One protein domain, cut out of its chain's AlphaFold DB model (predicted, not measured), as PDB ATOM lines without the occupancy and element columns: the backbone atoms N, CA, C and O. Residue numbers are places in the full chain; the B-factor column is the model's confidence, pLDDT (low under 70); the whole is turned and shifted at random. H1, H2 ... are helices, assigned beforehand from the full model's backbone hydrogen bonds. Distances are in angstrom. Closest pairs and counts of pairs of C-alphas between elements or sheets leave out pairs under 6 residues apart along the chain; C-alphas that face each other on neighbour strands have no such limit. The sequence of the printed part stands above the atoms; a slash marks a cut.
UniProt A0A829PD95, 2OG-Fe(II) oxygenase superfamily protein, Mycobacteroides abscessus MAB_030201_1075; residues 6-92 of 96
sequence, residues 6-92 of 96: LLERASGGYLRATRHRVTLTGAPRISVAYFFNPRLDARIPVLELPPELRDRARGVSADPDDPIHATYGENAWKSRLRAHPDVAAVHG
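AT A GLANCE: This is residues 6 to 92 of the 96 residues of the protein "2OG-Fe(II) oxygenase superfamily protein" of Mycobacteroides abscessus MAB_030201_1075 (UniProt A0A829PD95). This domain has little regular structure: a loose, elongated body of loops and four helices, from which residues 19 to 36 stick out as an arm that folds back. H3, the longest helix, makes a corner with H4 at one end; H2 lies towards the other. The printed part has 87 residues with H1, H2, H3, H4 in chain order and no named strand; the class is all helix, though named elements hold only 27 residues. The whole is loose, radius of gyration of the C-alphas 16.2 A, spanning 44 by 41 by 25 A.

HOW THE PARTS SIT: H3, residues 72 to 83, and H4, residues 85 to 90, are close but not clearly touching, about perpendicular at 87 degrees; their closest C-alphas, Leu 81 and Ala 88, are 5.6 A apart. H1, residues 6 to 10, and H3 are close but not clearly touching; their closest C-alphas, Leu 6 and Tyr 72, are 7.6 A apart. H2, residues 51 to 54, is apart from H1, H3 and H4. Every O i to N i+4 pair is within hydrogen-bond range in H1, H3 and H4; H2 is too short for one.

IN THESE COORDINATES: H3 runs 16.4 A from C-alpha 72 at (279.807, 213.656, 142.284). H4 ends at C-alpha 90, (281.403, 218.847, 118.851).

THE WHOLE: The links H1 to H2 and H2 to H3 are long. The printed part has no cut; no printed residue is under 70 in pLDDT.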
ATOM      1  N   LEU A   6     275.232 206.828 142.847       93.81
ATOM      2  CA  LEU A   6     275.952 207.324 144.017       93.81
ATOM      3  C   LEU A   6     275.410 206.789 145.334       93.81
ATOM      4  O   LEU A   6     276.186 206.574 146.259       93.81
ATOM      5  N   LEU A   7     274.103 206.538 145.422       93.56
ATOM      6  CA  LEU A   7     273.520 205.940 146.619       93.56
ATOM      7  C   LEU A   7     273.801 204.430 146.673       93.56
ATOM      8  O   LEU A   7     274.010 203.872 147.750       93.56
ATOM      9  N   GLU A   8     273.888 203.781 145.511       95.00
ATOM     10  CA  GLU A   8     274.418 202.420 145.408       95.00
ATOM     11  C   GLU A   8     275.859 202.354 145.927       95.00
ATOM     12  O   GLU A   8     276.153 201.553 146.814       95.00
ATOM     13  N   ARG A   9     276.735 203.249 145.457       94.81
ATOM     14  CA  ARG A   9     278.121 203.324 145.928       94.81
ATOM     15  C   ARG A   9     278.198 203.601 147.427       94.81
ATOM     16  O   ARG A   9     278.924 202.912 148.138       94.81
ATOM     17  N   ALA A  10     277.451 204.594 147.904       95.62
ATOM     18  CA  ALA A  10     277.451 204.987 149.309       95.62
ATOM     19  C   ALA A  10     277.011 203.830 150.217       95.62
ATOM     20  O   ALA A  10     277.596 203.614 151.267       95.62
ATOM     21  N   SER A  11     276.030 203.037 149.790       96.50
ATOM     22  CA  SER A  11     275.523 201.887 150.549       96.50
ATOM     23  C   SER A  11     276.311 200.586 150.342       96.50
ATOM     24  O   SER A  11     275.850 199.523 150.756       96.50
ATOM     25  N   GLY A  12     277.457 200.624 149.653       95.31
ATOM     26  CA  GLY A  12     278.240 199.423 149.346       95.31
ATOM     27  C   GLY A  12     277.495 198.400 148.477       95.31
ATOM     28  O   GLY A  12     277.820 197.214 148.502       95.31
ATOM     29  N   GLY A  13     276.480 198.831 147.721       95.19
ATOM     30  CA  GLY A  13     275.642 197.952 146.903       95.19
ATOM     31  C   GLY A  13     274.486 197.279 147.641       95.19
ATOM     32  O   GLY A  13     273.920 196.314 147.121       95.19
ATOM     33  N   TYR A  14     274.125 197.747 148.842       96.38
ATOM     34  CA  TYR A  14     272.855 197.368 149.472       96.38
ATOM     35  C   TYR A  14     271.662 197.933 148.691       96.38
ATOM     36  O   TYR A  14     270.716 197.210 148.373       96.38
ATOM     37  N   LEU A  15     271.722 199.217 148.329       94.81
ATOM     38  CA  LEU A  15     270.786 199.822 147.387       94.81
ATOM     39  C   LEU A  15     271.304 199.644 145.962       94.81
ATOM     40  O   LEU A  15     272.510 199.683 145.726       94.81
ATOM     41  N   ARG A  16     270.379 199.481 145.010       92.94
ATOM     42  CA  ARG A  16     270.706 199.385 143.587       92.94
ATOM     43  C   ARG A  16     270.214 200.572 142.792       92.94
ATOM     44  O   ARG A  16     269.058 200.982 142.917       92.94
ATOM     45  N   ALA A  17     271.103 201.075 141.948       92.00
ATOM     46  CA  ALA A  17     270.791 202.052 140.939       92.00
ATOM     47  C   ALA A  17     269.749 201.464 139.990       92.00
ATOM     48  O   ALA A  17     269.873 200.358 139.459       92.00
ATOM     49  N   THR A  18     268.670 202.207 139.806       89.06
ATOM     50  CA  THR A  18     267.551 201.783 138.973       89.06
ATOM     51  C   THR A  18     267.722 202.360 137.580       89.06
ATOM     52  O   THR A  18     267.855 203.578 137.435       89.06
ATOM     53  N   ARG A  19     267.642 201.521 136.541       82.81
ATOM     54  CA  ARG A  19     267.543 202.019 135.163       82.81
ATOM     55  C   ARG A  19     266.255 202.821 134.998       82.81
ATOM     56  O   ARG A  19     265.164 202.313 135.251       82.81
ATOM     57  N   HIS A  20     266.388 204.059 134.536       79.00
ATOM     58  CA  HIS A  20     265.241 204.898 134.224       79.00
ATOM     59  C   HIS A  20     264.513 204.335 132.997       79.00
ATOM     60  O   HIS A  20     265.080 204.279 131.907       79.00
ATOM     61  N   ARG A  21     263.259 203.905 133.166       78.50
ATOM     62  CA  ARG A  21     262.395 203.447 132.072       78.50
ATOM     63  C   ARG A  21     261.033 204.118 132.189       78.50
ATOM     64  O   ARG A  21     260.455 204.164 133.273       78.50
ATOM     65  N   VAL A  22     260.524 204.613 131.066       78.31
ATOM     66  CA  VAL A  22     259.168 205.154 130.954       78.31
ATOM     67  C   VAL A  22     258.303 204.115 130.250       78.31
ATOM     68  O   VAL A  22     258.633 203.681 129.148       78.31
ATOM     69  N   THR A  23     257.207 203.711 130.890       78.69
ATOM     70  CA  THR A  23     256.175 202.865 130.278       78.69
ATOM     71  C   THR A  23     254.996 203.750 129.897       78.69
ATOM     72  O   THR A  23     254.464 204.463 130.748       78.69
ATOM     73  N   LEU A  24     254.584 203.709 128.630       80.25
ATOM     74  CA  LEU A  24     253.403 204.427 128.158       80.25
ATOM     75  C   LEU A  24     252.148 203.643 128.549       80.25
ATOM     76  O   LEU A  24     252.007 202.478 128.190       80.25
ATOM     77  N   THR A  25     251.242 204.278 129.290       79.69
ATOM     78  CA  THR A  25     250.017 203.638 129.804       79.69
ATOM     79  C   THR A  25     248.751 204.099 129.077       79.69
ATOM     80  O   THR A  25     247.653 203.880 129.574       79.69
ATOM     81  N   GLY A  26     248.878 204.785 127.934       82.19
ATOM     82  CA  GLY A  26     247.757 205.286 127.119       82.19
ATOM     83  C   GLY A  26     246.964 206.460 127.719       82.19
ATOM     84  O   GLY A  26     246.354 207.220 126.977       82.19
ATOM     85  N   ALA A  27     247.006 206.652 129.040       87.56
ATOM     86  CA  ALA A  27     246.388 207.781 129.730       87.56
ATOM     87  C   ALA A  27     247.354 208.979 129.867       87.56
ATOM     88  O   ALA A  27     248.548 208.771 130.119       87.56
ATOM     89  N   PRO A  28     246.862 210.230 129.772       86.12
ATOM     90  CA  PRO A  28     247.664 211.415 130.051       86.12
ATOM     91  C   PRO A  28     248.185 211.402 131.490       86.12
ATOM     92  O   PRO A  28     247.437 211.172 132.440       86.12
ATOM     93  N   ARG A  29     249.476 211.687 131.659       85.44
ATOM     94  CA  ARG A  29     250.117 211.816 132.969       85.44
ATOM     95  C   ARG A  29     251.057 213.008 132.960       85.44
ATOM     96  O   ARG A  29     251.876 213.145 132.057       85.44
ATOM     97  N   ILE A  30     251.005 213.804 134.024       85.56
ATOM     98  CA  ILE A  30     252.012 214.827 134.306       85.56
ATOM     99  C   ILE A  30     253.065 214.204 135.225       85.56
ATOM    100  O   ILE A  30     252.739 213.586 136.239       85.56
ATOM    101  N   SER A  31     254.337 214.334 134.855       81.12
ATOM    102  CA  SER A  31     255.466 213.931 135.695       81.12
ATOM    103  C   SER A  31     256.384 215.125 135.887       81.12
ATOM    104  O   SER A  31     256.750 215.781 134.918       81.12
ATOM    105  N   VAL A  32     256.771 215.385 137.133       83.06
ATOM    106  CA  VAL A  32     257.761 216.411 137.468       83.06
ATOM    107  C   VAL A  32     259.073 215.708 137.779       83.06
ATOM    108  O   VAL A  32     259.132 214.863 138.674       83.06
ATOM    109  N   ALA A  33     260.118 216.031 137.022       82.50
ATOM    110  CA  ALA A  33     261.464 215.575 137.326       82.50
ATOM    111  C   ALA A  33     262.090 216.521 138.359       82.50
ATOM    112  O   ALA A  33     262.137 217.731 138.147       82.50
ATOM    113  N   TYR A  34     262.571 215.968 139.469       83.12
ATOM    114  CA  TYR A  34     263.298 216.701 140.501       83.12
ATOM    115  C   TYR A  34     264.613 215.983 140.789       83.12
ATOM    116  O   TYR A  34     264.631 214.767 140.984       83.12
ATOM    117  N   PHE A  35     265.704 216.744 140.821       80.88
ATOM    118  CA  PHE A  35     267.040 216.229 141.083       80.88
ATOM    119  C   PHE A  35     267.680 217.067 142.185       80.88
ATOM    120  O   PHE A  35     267.969 218.245 141.984       80.88
ATOM    121  N   PHE A  36     267.908 216.451 143.341       84.31
ATOM    122  CA  PHE A  36     268.700 217.043 144.411       84.31
ATOM    123  C   PHE A  36     270.113 216.475 144.343       84.31
ATOM    124  O   PHE A  36     270.292 215.259 144.400       84.31
ATOM    125  N   ASN A  37     271.101 217.350 144.175       89.56
ATOM    126  CA  ASN A  37     272.464 216.958 143.845       89.56
ATOM    127  C   ASN A  37     273.485 217.620 144.785       89.56
ATOM    128  O   ASN A  37     273.312 218.793 145.126       89.56
ATOM    129  N   PRO A  38     274.561 216.908 145.172       92.12
ATOM    130  CA  PRO A  38     275.708 217.499 145.854       92.12
ATOM    131  C   PRO A  38     276.445 218.542 144.999       92.12
ATOM    132  O   PRO A  38     276.196 218.700 143.803       92.12
ATOM    133  N   ARG A  39     277.428 219.214 145.608       95.81
ATOM    134  CA  ARG A  39     278.421 220.006 144.866       95.81
ATOM    135  C   ARG A  39     279.248 219.106 143.941       95.81
ATOM    136  O   ARG A  39     279.474 217.944 144.257       95.81
ATOM    137  N   LEU A  40     279.746 219.652 142.829       96.56
ATOM    138  CA  LEU A  40     280.553 218.907 141.847       96.56
ATOM    139  C   LEU A  40     281.829 218.298 142.441       96.56
ATOM    140  O   LEU A  40     282.211 217.198 142.064       96.56
ATOM    141  N   ASP A  41     282.445 218.965 143.409       97.38
ATOM    142  CA  ASP A  41     283.638 218.507 144.126       97.38
ATOM    143  C   ASP A  41     283.326 217.567 145.305       97.38
ATOM    144  O   ASP A  41     284.238 217.065 145.961       97.38
ATOM    145  N   ALA A  42     282.048 217.309 145.597       97.00
ATOM    146  CA  ALA A  42     281.668 216.496 146.739       97.00
ATOM    147  C   ALA A  42     282.089 215.036 146.539       97.00
ATOM    148  O   ALA A  42     281.670 214.366 145.589       97.00
ATOM    149  N   ARG A  43     282.869 214.521 147.490       97.06
ATOM    150  CA  ARG A  43     283.192 213.099 147.582       97.06
ATOM    151  C   ARG A  43     282.073 212.363 148.309       97.06
ATOM    152  O   ARG A  43     281.690 212.734 149.415       97.06
ATOM    153  N   ILE A  44     281.559 211.309 147.689       94.00
ATOM    154  CA  ILE A  44     280.451 210.522 148.221       94.00
ATOM    155  C   ILE A  44     280.956 209.624 149.359       94.00
ATOM    156  O   ILE A  44     281.853 208.798 149.126       94.00
ATOM    157  N   PRO A  45     280.399 209.763 150.578       94.25
ATOM    158  CA  PRO A  45     280.799 208.948 151.713       94.25
ATOM    159  C   PRO A  45     280.340 207.501 151.533       94.25
ATOM    160  O   PRO A  45     279.379 207.220 150.816       94.25
ATOM    161  N   VAL A  46     281.022 206.585 152.217       94.50
ATOM    162  CA  VAL A  46     280.488 205.243 152.467       94.50
ATOM    163  C   VAL A  46     279.610 205.338 153.710       94.50
ATOM    164  O   VAL A  46     280.019 205.916 154.713       94.50
ATOM    165  N   LEU A  47     278.394 204.820 153.621       95.44
ATOM    166  CA  LEU A  47     277.445 204.781 154.721       95.44
ATOM    167  C   LEU A  47     277.787 203.606 155.630       95.44
ATOM    168  O   LEU A  47     277.951 202.475 155.169       95.44
ATOM    169  N   GLU A  48     277.827 203.867 156.929       96.56
ATOM    170  CA  GLU A  48     277.838 202.803 157.921       96.56
ATOM    171  C   GLU A  48     276.437 202.199 157.995       96.56
ATOM    172  O   GLU A  48     275.476 202.841 158.420       96.56
ATOM    173  N   LEU A  49     276.316 200.964 157.512       97.00
ATOM    174  CA  LEU A  49     275.066 200.223 157.554       97.00
ATOM    175  C   LEU A  49     275.033 199.304 158.783       97.00
ATOM    176  O   LEU A  49     276.057 198.681 159.095       97.00
ATOM    177  N   PRO A  50     273.861 199.151 159.431       97.88
ATOM    178  CA  PRO A  50     273.635 198.083 160.395       97.88
ATOM    179  C   PRO A  50     274.042 196.712 159.821       97.88
ATOM    180  O   PRO A  50     273.868 196.496 158.611       97.88
ATOM    181  N   PRO A  51     274.586 195.791 160.642       97.25
ATOM    182  CA  PRO A  51     275.108 194.504 160.173       97.25
ATOM    183  C   PRO A  51     274.139 193.742 159.264       97.25
ATOM    184  O   PRO A  51     274.515 193.313 158.178       97.25
ATOM    185  N   GLU A  52     272.862 193.690 159.633       97.19
ATOM    186  CA  GLU A  52     271.810 192.994 158.897       97.19
ATOM    187  C   GLU A  52     271.563 193.548 157.486       97.19
ATOM    188  O   GLU A  52     271.094 192.822 156.606       97.19
ATOM    189  N   LEU A  53     271.865 194.827 157.243       97.50
ATOM    190  CA  LEU A  53     271.763 195.440 155.916       97.50
ATOM    191  C   LEU A  53     273.061 195.273 155.134       97.50
ATOM    192  O   LEU A  53     273.027 194.974 153.939       97.50
ATOM    193  N   ARG A  54     274.202 195.428 155.810       96.25
ATOM    194  CA  ARG A  54     275.524 195.230 155.213       96.25
ATOM    195  C   ARG A  54     275.685 193.812 154.669       96.25
ATOM    196  O   ARG A  54     276.144 193.654 153.546       96.25
ATOM    197  N   ASP A  55     275.230 192.804 155.406       96.44
ATOM    198  CA  ASP A  55     275.340 191.393 155.011       96.44
ATOM    199  C   ASP A  55     274.455 191.050 153.795       96.44
ATOM    200  O   ASP A  55     274.652 190.040 153.123       96.44
ATOM    201  N   ARG A  56     273.490 191.919 153.466       96.44
ATOM    202  CA  ARG A  56     272.640 191.819 152.268       96.44
ATOM    203  C   ARG A  56     273.197 192.595 151.073       96.44
ATOM    204  O   ARG A  56     272.608 192.528 149.988       96.44
ATOM    205  N   ALA A  57     274.275 193.360 151.255       95.75
ATOM    206  CA  ALA A  57     274.891 194.124 150.184       95.75
ATOM    207  C   ALA A  57     275.502 193.188 149.139       95.75
ATOM    208  O   ALA A  57     276.157 192.199 149.456       95.75
ATOM    209  N   ARG A  58     275.294 193.514 147.862       93.81
ATOM    210  CA  ARG A  58     275.766 192.693 146.734       93.81
ATOM    211  C   ARG A  58     277.081 193.210 146.137       93.81
ATOM    212  O   ARG A  58     277.434 192.814 145.031       93.81
ATOM    213  N   GLY A  59     277.753 194.136 146.828       93.56
ATOM    214  CA  GLY A  59     278.893 194.902 146.314       93.56
ATOM    215  C   GLY A  59     278.468 195.967 145.301       93.56
ATOM    216  O   GLY A  59     277.386 195.888 144.738       93.56
ATOM    217  N   VAL A  60     279.275 196.995 145.055       93.50
ATOM    218  CA  VAL A  60     278.964 198.041 144.057       93.50
ATOM    219  C   VAL A  60     279.103 197.471 142.639       93.50
ATOM    220  O   VAL A  60     279.979 196.639 142.410       93.50
ATOM    221  N   SER A  61     278.241 197.875 141.700       90.38
ATOM    222  CA  SER A  61     278.387 197.467 140.296       90.38
ATOM    223  C   SER A  61     279.747 197.919 139.757       90.38
ATOM    224  O   SER A  61     280.145 199.066 139.956       90.38
ATOM    225  N   ALA A  62     280.459 197.004 139.104       86.31
ATOM    226  CA  ALA A  62     281.828 197.201 138.639       86.31
ATOM    227  C   ALA A  62     281.923 196.911 137.136       86.31
ATOM    228  O   ALA A  62     282.652 196.018 136.714       86.31
ATOM    229  N   ASP A  63     281.121 197.628 136.349       88.75
ATOM    230  CA  ASP A  63     281.243 197.633 134.893       88.75
ATOM    231  C   ASP A  63     282.482 198.467 134.510       88.75
ATOM    232  O   ASP A  63     282.526 199.651 134.860       88.75
ATOM    233  N   PRO A  64     283.505 197.881 133.855       87.50
ATOM    234  CA  PRO A  64     284.694 198.619 133.436       87.50
ATOM    235  C   PRO A  64     284.386 199.773 132.478       87.50
ATOM    236  O   PRO A  64     285.100 200.774 132.504       87.50
ATOM    237  N   ASP A  65     283.319 199.654 131.684       87.88
ATOM    238  CA  ASP A  65     282.919 200.656 130.694       87.88
ATOM    239  C   ASP A  65     281.999 201.739 131.297       87.88
ATOM    240  O   ASP A  65     281.741 202.768 130.672       87.88
ATOM    241  N   ASP A  66     281.510 201.540 132.529       88.00
ATOM    242  CA  ASP A  66     280.645 202.485 133.249       88.00
ATOM    243  C   ASP A  66     281.017 202.588 134.745       88.00
ATOM    244  O   ASP A  66     280.197 202.308 135.631       88.00
ATOM    245  N   PRO A  67     282.257 203.001 135.077       91.19
ATOM    246  CA  PRO A  67     282.719 203.039 136.457       91.19
ATOM    247  C   PRO A  67     281.917 204.041 137.297       91.19
ATOM    248  O   PRO A  67     281.602 205.154 136.868       91.19
ATOM    249  N   ILE A  68     281.606 203.664 138.540       93.50
ATOM    250  CA  ILE A  68     280.972 204.568 139.508       93.50
ATOM    251  C   ILE A  68     282.063 205.271 140.321       93.50
ATOM    252  O   ILE A  68     282.677 204.686 141.221       93.50
ATOM    253  N   HIS A  69     282.297 206.551 140.032       94.75
ATOM    254  CA  HIS A  69     283.362 207.328 140.669       94.75
ATOM    255  C   HIS A  69     283.000 207.754 142.098       94.75
ATOM    256  O   HIS A  69     281.833 207.791 142.496       94.75
ATOM    257  N   ALA A  70     284.014 208.116 142.886       95.12
ATOM    258  CA  ALA A  70     283.817 208.597 144.251       95.12
ATOM    259  C   ALA A  70     283.345 210.056 144.319       95.12
ATOM    260  O   ALA A  70     282.738 210.431 145.321       95.12
ATOM    261  N   THR A  71     283.612 210.868 143.298       97.25
ATOM    262  CA  THR A  71     283.250 212.292 143.276       97.25
ATOM    263  C   THR A  71     281.968 212.502 142.479       97.25
ATOM    264  O   THR A  71     281.771 211.899 141.421       97.25
ATOM    265  N   TYR A  72     281.075 213.368 142.963       96.06
ATOM    266  CA  TYR A  72     279.807 213.656 142.284       96.06
ATOM    267  C   TYR A  72     280.030 214.177 140.857       96.06
ATOM    268  O   TYR A  72     279.407 213.678 139.921       96.06
ATOM    269  N   GLY A  73     280.945 215.133 140.681       96.62
ATOM    270  CA  GLY A  73     281.215 215.783 139.400       96.62
ATOM    271  C   GLY A  73     281.687 214.824 138.312       96.62
ATOM    272  O   GLY A  73     281.226 214.940 137.184       96.62
ATOM    273  N   GLU A  74     282.513 213.832 138.651       96.62
ATOM    274  CA  GLU A  74     282.968 212.799 137.706       96.62
ATOM    275  C   GLU A  74     281.782 211.985 137.167       96.62
ATOM    276  O   GLU A  74     281.638 211.796 135.962       96.62
ATOM    277  N   ASN A  75     280.865 211.571 138.049       95.06
ATOM    278  CA  ASN A  75     279.666 210.832 137.645       95.06
ATOM    279  C   ASN A  75     278.670 211.714 136.876       95.06
ATOM    280  O   ASN A  75     278.049 211.257 135.916       95.06
ATOM    281  N   ALA A  76     278.512 212.978 137.280       94.56
ATOM    282  CA  ALA A  76     277.673 213.937 136.570       94.56
ATOM    283  C   ALA A  76     278.203 214.189 135.151       94.56
ATOM    284  O   ALA A  76     277.424 214.199 134.198       94.56
ATOM    285  N   TRP A  77     279.522 214.325 135.009       95.06
ATOM    286  CA  TRP A  77     280.206 214.477 133.730       95.06
ATOM    287  C   TRP A  77     280.048 213.237 132.848       95.06
ATOM    288  O   TRP A  77     279.509 213.351 131.747       95.06
ATOM    289  N   LYS A  78     280.383 212.046 133.368       94.00
ATOM    290  CA  LYS A  78     280.165 210.747 132.702       94.00
ATOM    291  C   LYS A  78     278.735 210.622 132.168       94.00
ATOM    292  O   LYS A  78     278.514 210.304 131.001       94.00
ATOM    293  N   SER A  79     277.749 210.930 133.012       92.00
ATOM    294  CA  SER A  79     276.328 210.881 132.652       92.00
ATOM    295  C   SER A  79     275.972 211.856 131.523       92.00
ATOM    296  O   SER A  79     275.233 211.492 130.608       92.00
ATOM    297  N   ARG A  80     276.520 213.081 131.544       92.75
ATOM    298  CA  ARG A  80     276.291 214.084 130.492       92.75
ATOM    299  C   ARG A  80     276.887 213.673 129.152       92.75
ATOM    300  O   ARG A  80     276.174 213.765 128.157       92.75
ATOM    301  N   LEU A  81     278.126 213.181 129.141       93.88
ATOM    302  CA  LEU A  81     278.775 212.691 127.921       93.88
ATOM    303  C   LEU A  81     277.996 211.528 127.301       93.88
ATOM    304  O   LEU A  81     277.720 211.533 126.105       93.88
ATOM    305  N   ARG A  82     277.548 210.576 128.128       91.06
ATOM    306  CA  ARG A  82     276.756 209.429 127.666       91.06
ATOM    307  C   ARG A  82     275.370 209.822 127.146       91.06
ATOM    308  O   ARG A  82     274.853 209.173 126.242       91.06
ATOM    309  N   ALA A  83     274.733 210.833 127.736       91.12
ATOM    310  CA  ALA A  83     273.387 211.261 127.352       91.12
ATOM    311  C   ALA A  83     273.352 212.130 126.082       91.12
ATOM    312  O   ALA A  83     272.324 212.157 125.406       91.12
ATOM    313  N   HIS A  84     274.446 212.832 125.775       94.12
ATOM    314  CA  HIS A  84     274.539 213.778 124.658       94.12
ATOM    315  C   HIS A  84     275.840 213.570 123.865       94.12
ATOM    316  O   HIS A  84     276.714 214.441 123.873       94.12
ATOM    317  N   PRO A  85     276.007 212.406 123.213       94.19
ATOM    318  CA  PRO A  85     277.242 212.081 122.508       94.19
ATOM    319  C   PRO A  85     277.531 213.049 121.349       94.19
ATOM    320  O   PRO A  85     278.674 213.422 121.120       94.19
ATOM    321  N   ASP A  86     276.506 213.528 120.652       95.75
ATOM    322  CA  ASP A  86     276.626 214.542 119.602       95.75
ATOM    323  C   ASP A  86     277.235 215.853 120.122       95.75
ATOM    324  O   ASP A  86     278.182 216.384 119.539       95.75
ATOM    325  N   VAL A  87     276.747 216.336 121.267       95.81
ATOM    326  CA  VAL A  87     277.284 217.526 121.939       95.81
ATOM    327  C   VAL A  87     278.716 217.268 122.403       95.81
ATOM    328  O   VAL A  87     279.595 218.102 122.194       95.81
ATOM    329  N   ALA A  88     278.976 216.103 122.996       95.19
ATOM    330  CA  ALA A  88     280.312 215.716 123.431       95.19
ATOM    331  C   ALA A  88     281.321 215.695 122.266       95.19
ATOM    332  O   ALA A  88     282.422 216.219 122.424       95.19
ATOM    333  N   ALA A  89     280.950 215.167 121.094       94.81
ATOM    334  CA  ALA A  89     281.803 215.155 119.902       94.81
ATOM    335  C   ALA A  89     282.166 216.568 119.434       94.81
ATOM    336  O   ALA A  89     283.340 216.863 119.229       94.81
ATOM    337  N   VAL A  90     281.177 217.460 119.310       96.31
ATOM    338  CA  VAL A  90     281.403 218.847 118.851       96.31
ATOM    339  C   VAL A  90     282.355 219.612 119.778       96.31
ATOM    340  O   VAL A  90     283.063 220.514 119.331       96.31
ATOM    341  N   HIS A  91     282.414 219.231 121.053       94.38
ATOM    342  CA  HIS A  91     283.304 219.825 122.049       94.38
ATOM    343  C   HIS A  91     284.581 219.008 122.326       94.38
ATOM    344  O   HIS A  91     285.326 219.355 123.239       94.38
ATOM    345  N   GLY A  92     284.874 217.967 121.535       92.88
ATOM    346  CA  GLY A  92     286.121 217.198 121.635       92.88
ATOM    347  C   GLY A  92     286.207 216.289 122.865       92.88
ATOM    348  O   GLY A  92     287.279 216.129 123.439       92.88
TER     349      GLY A  92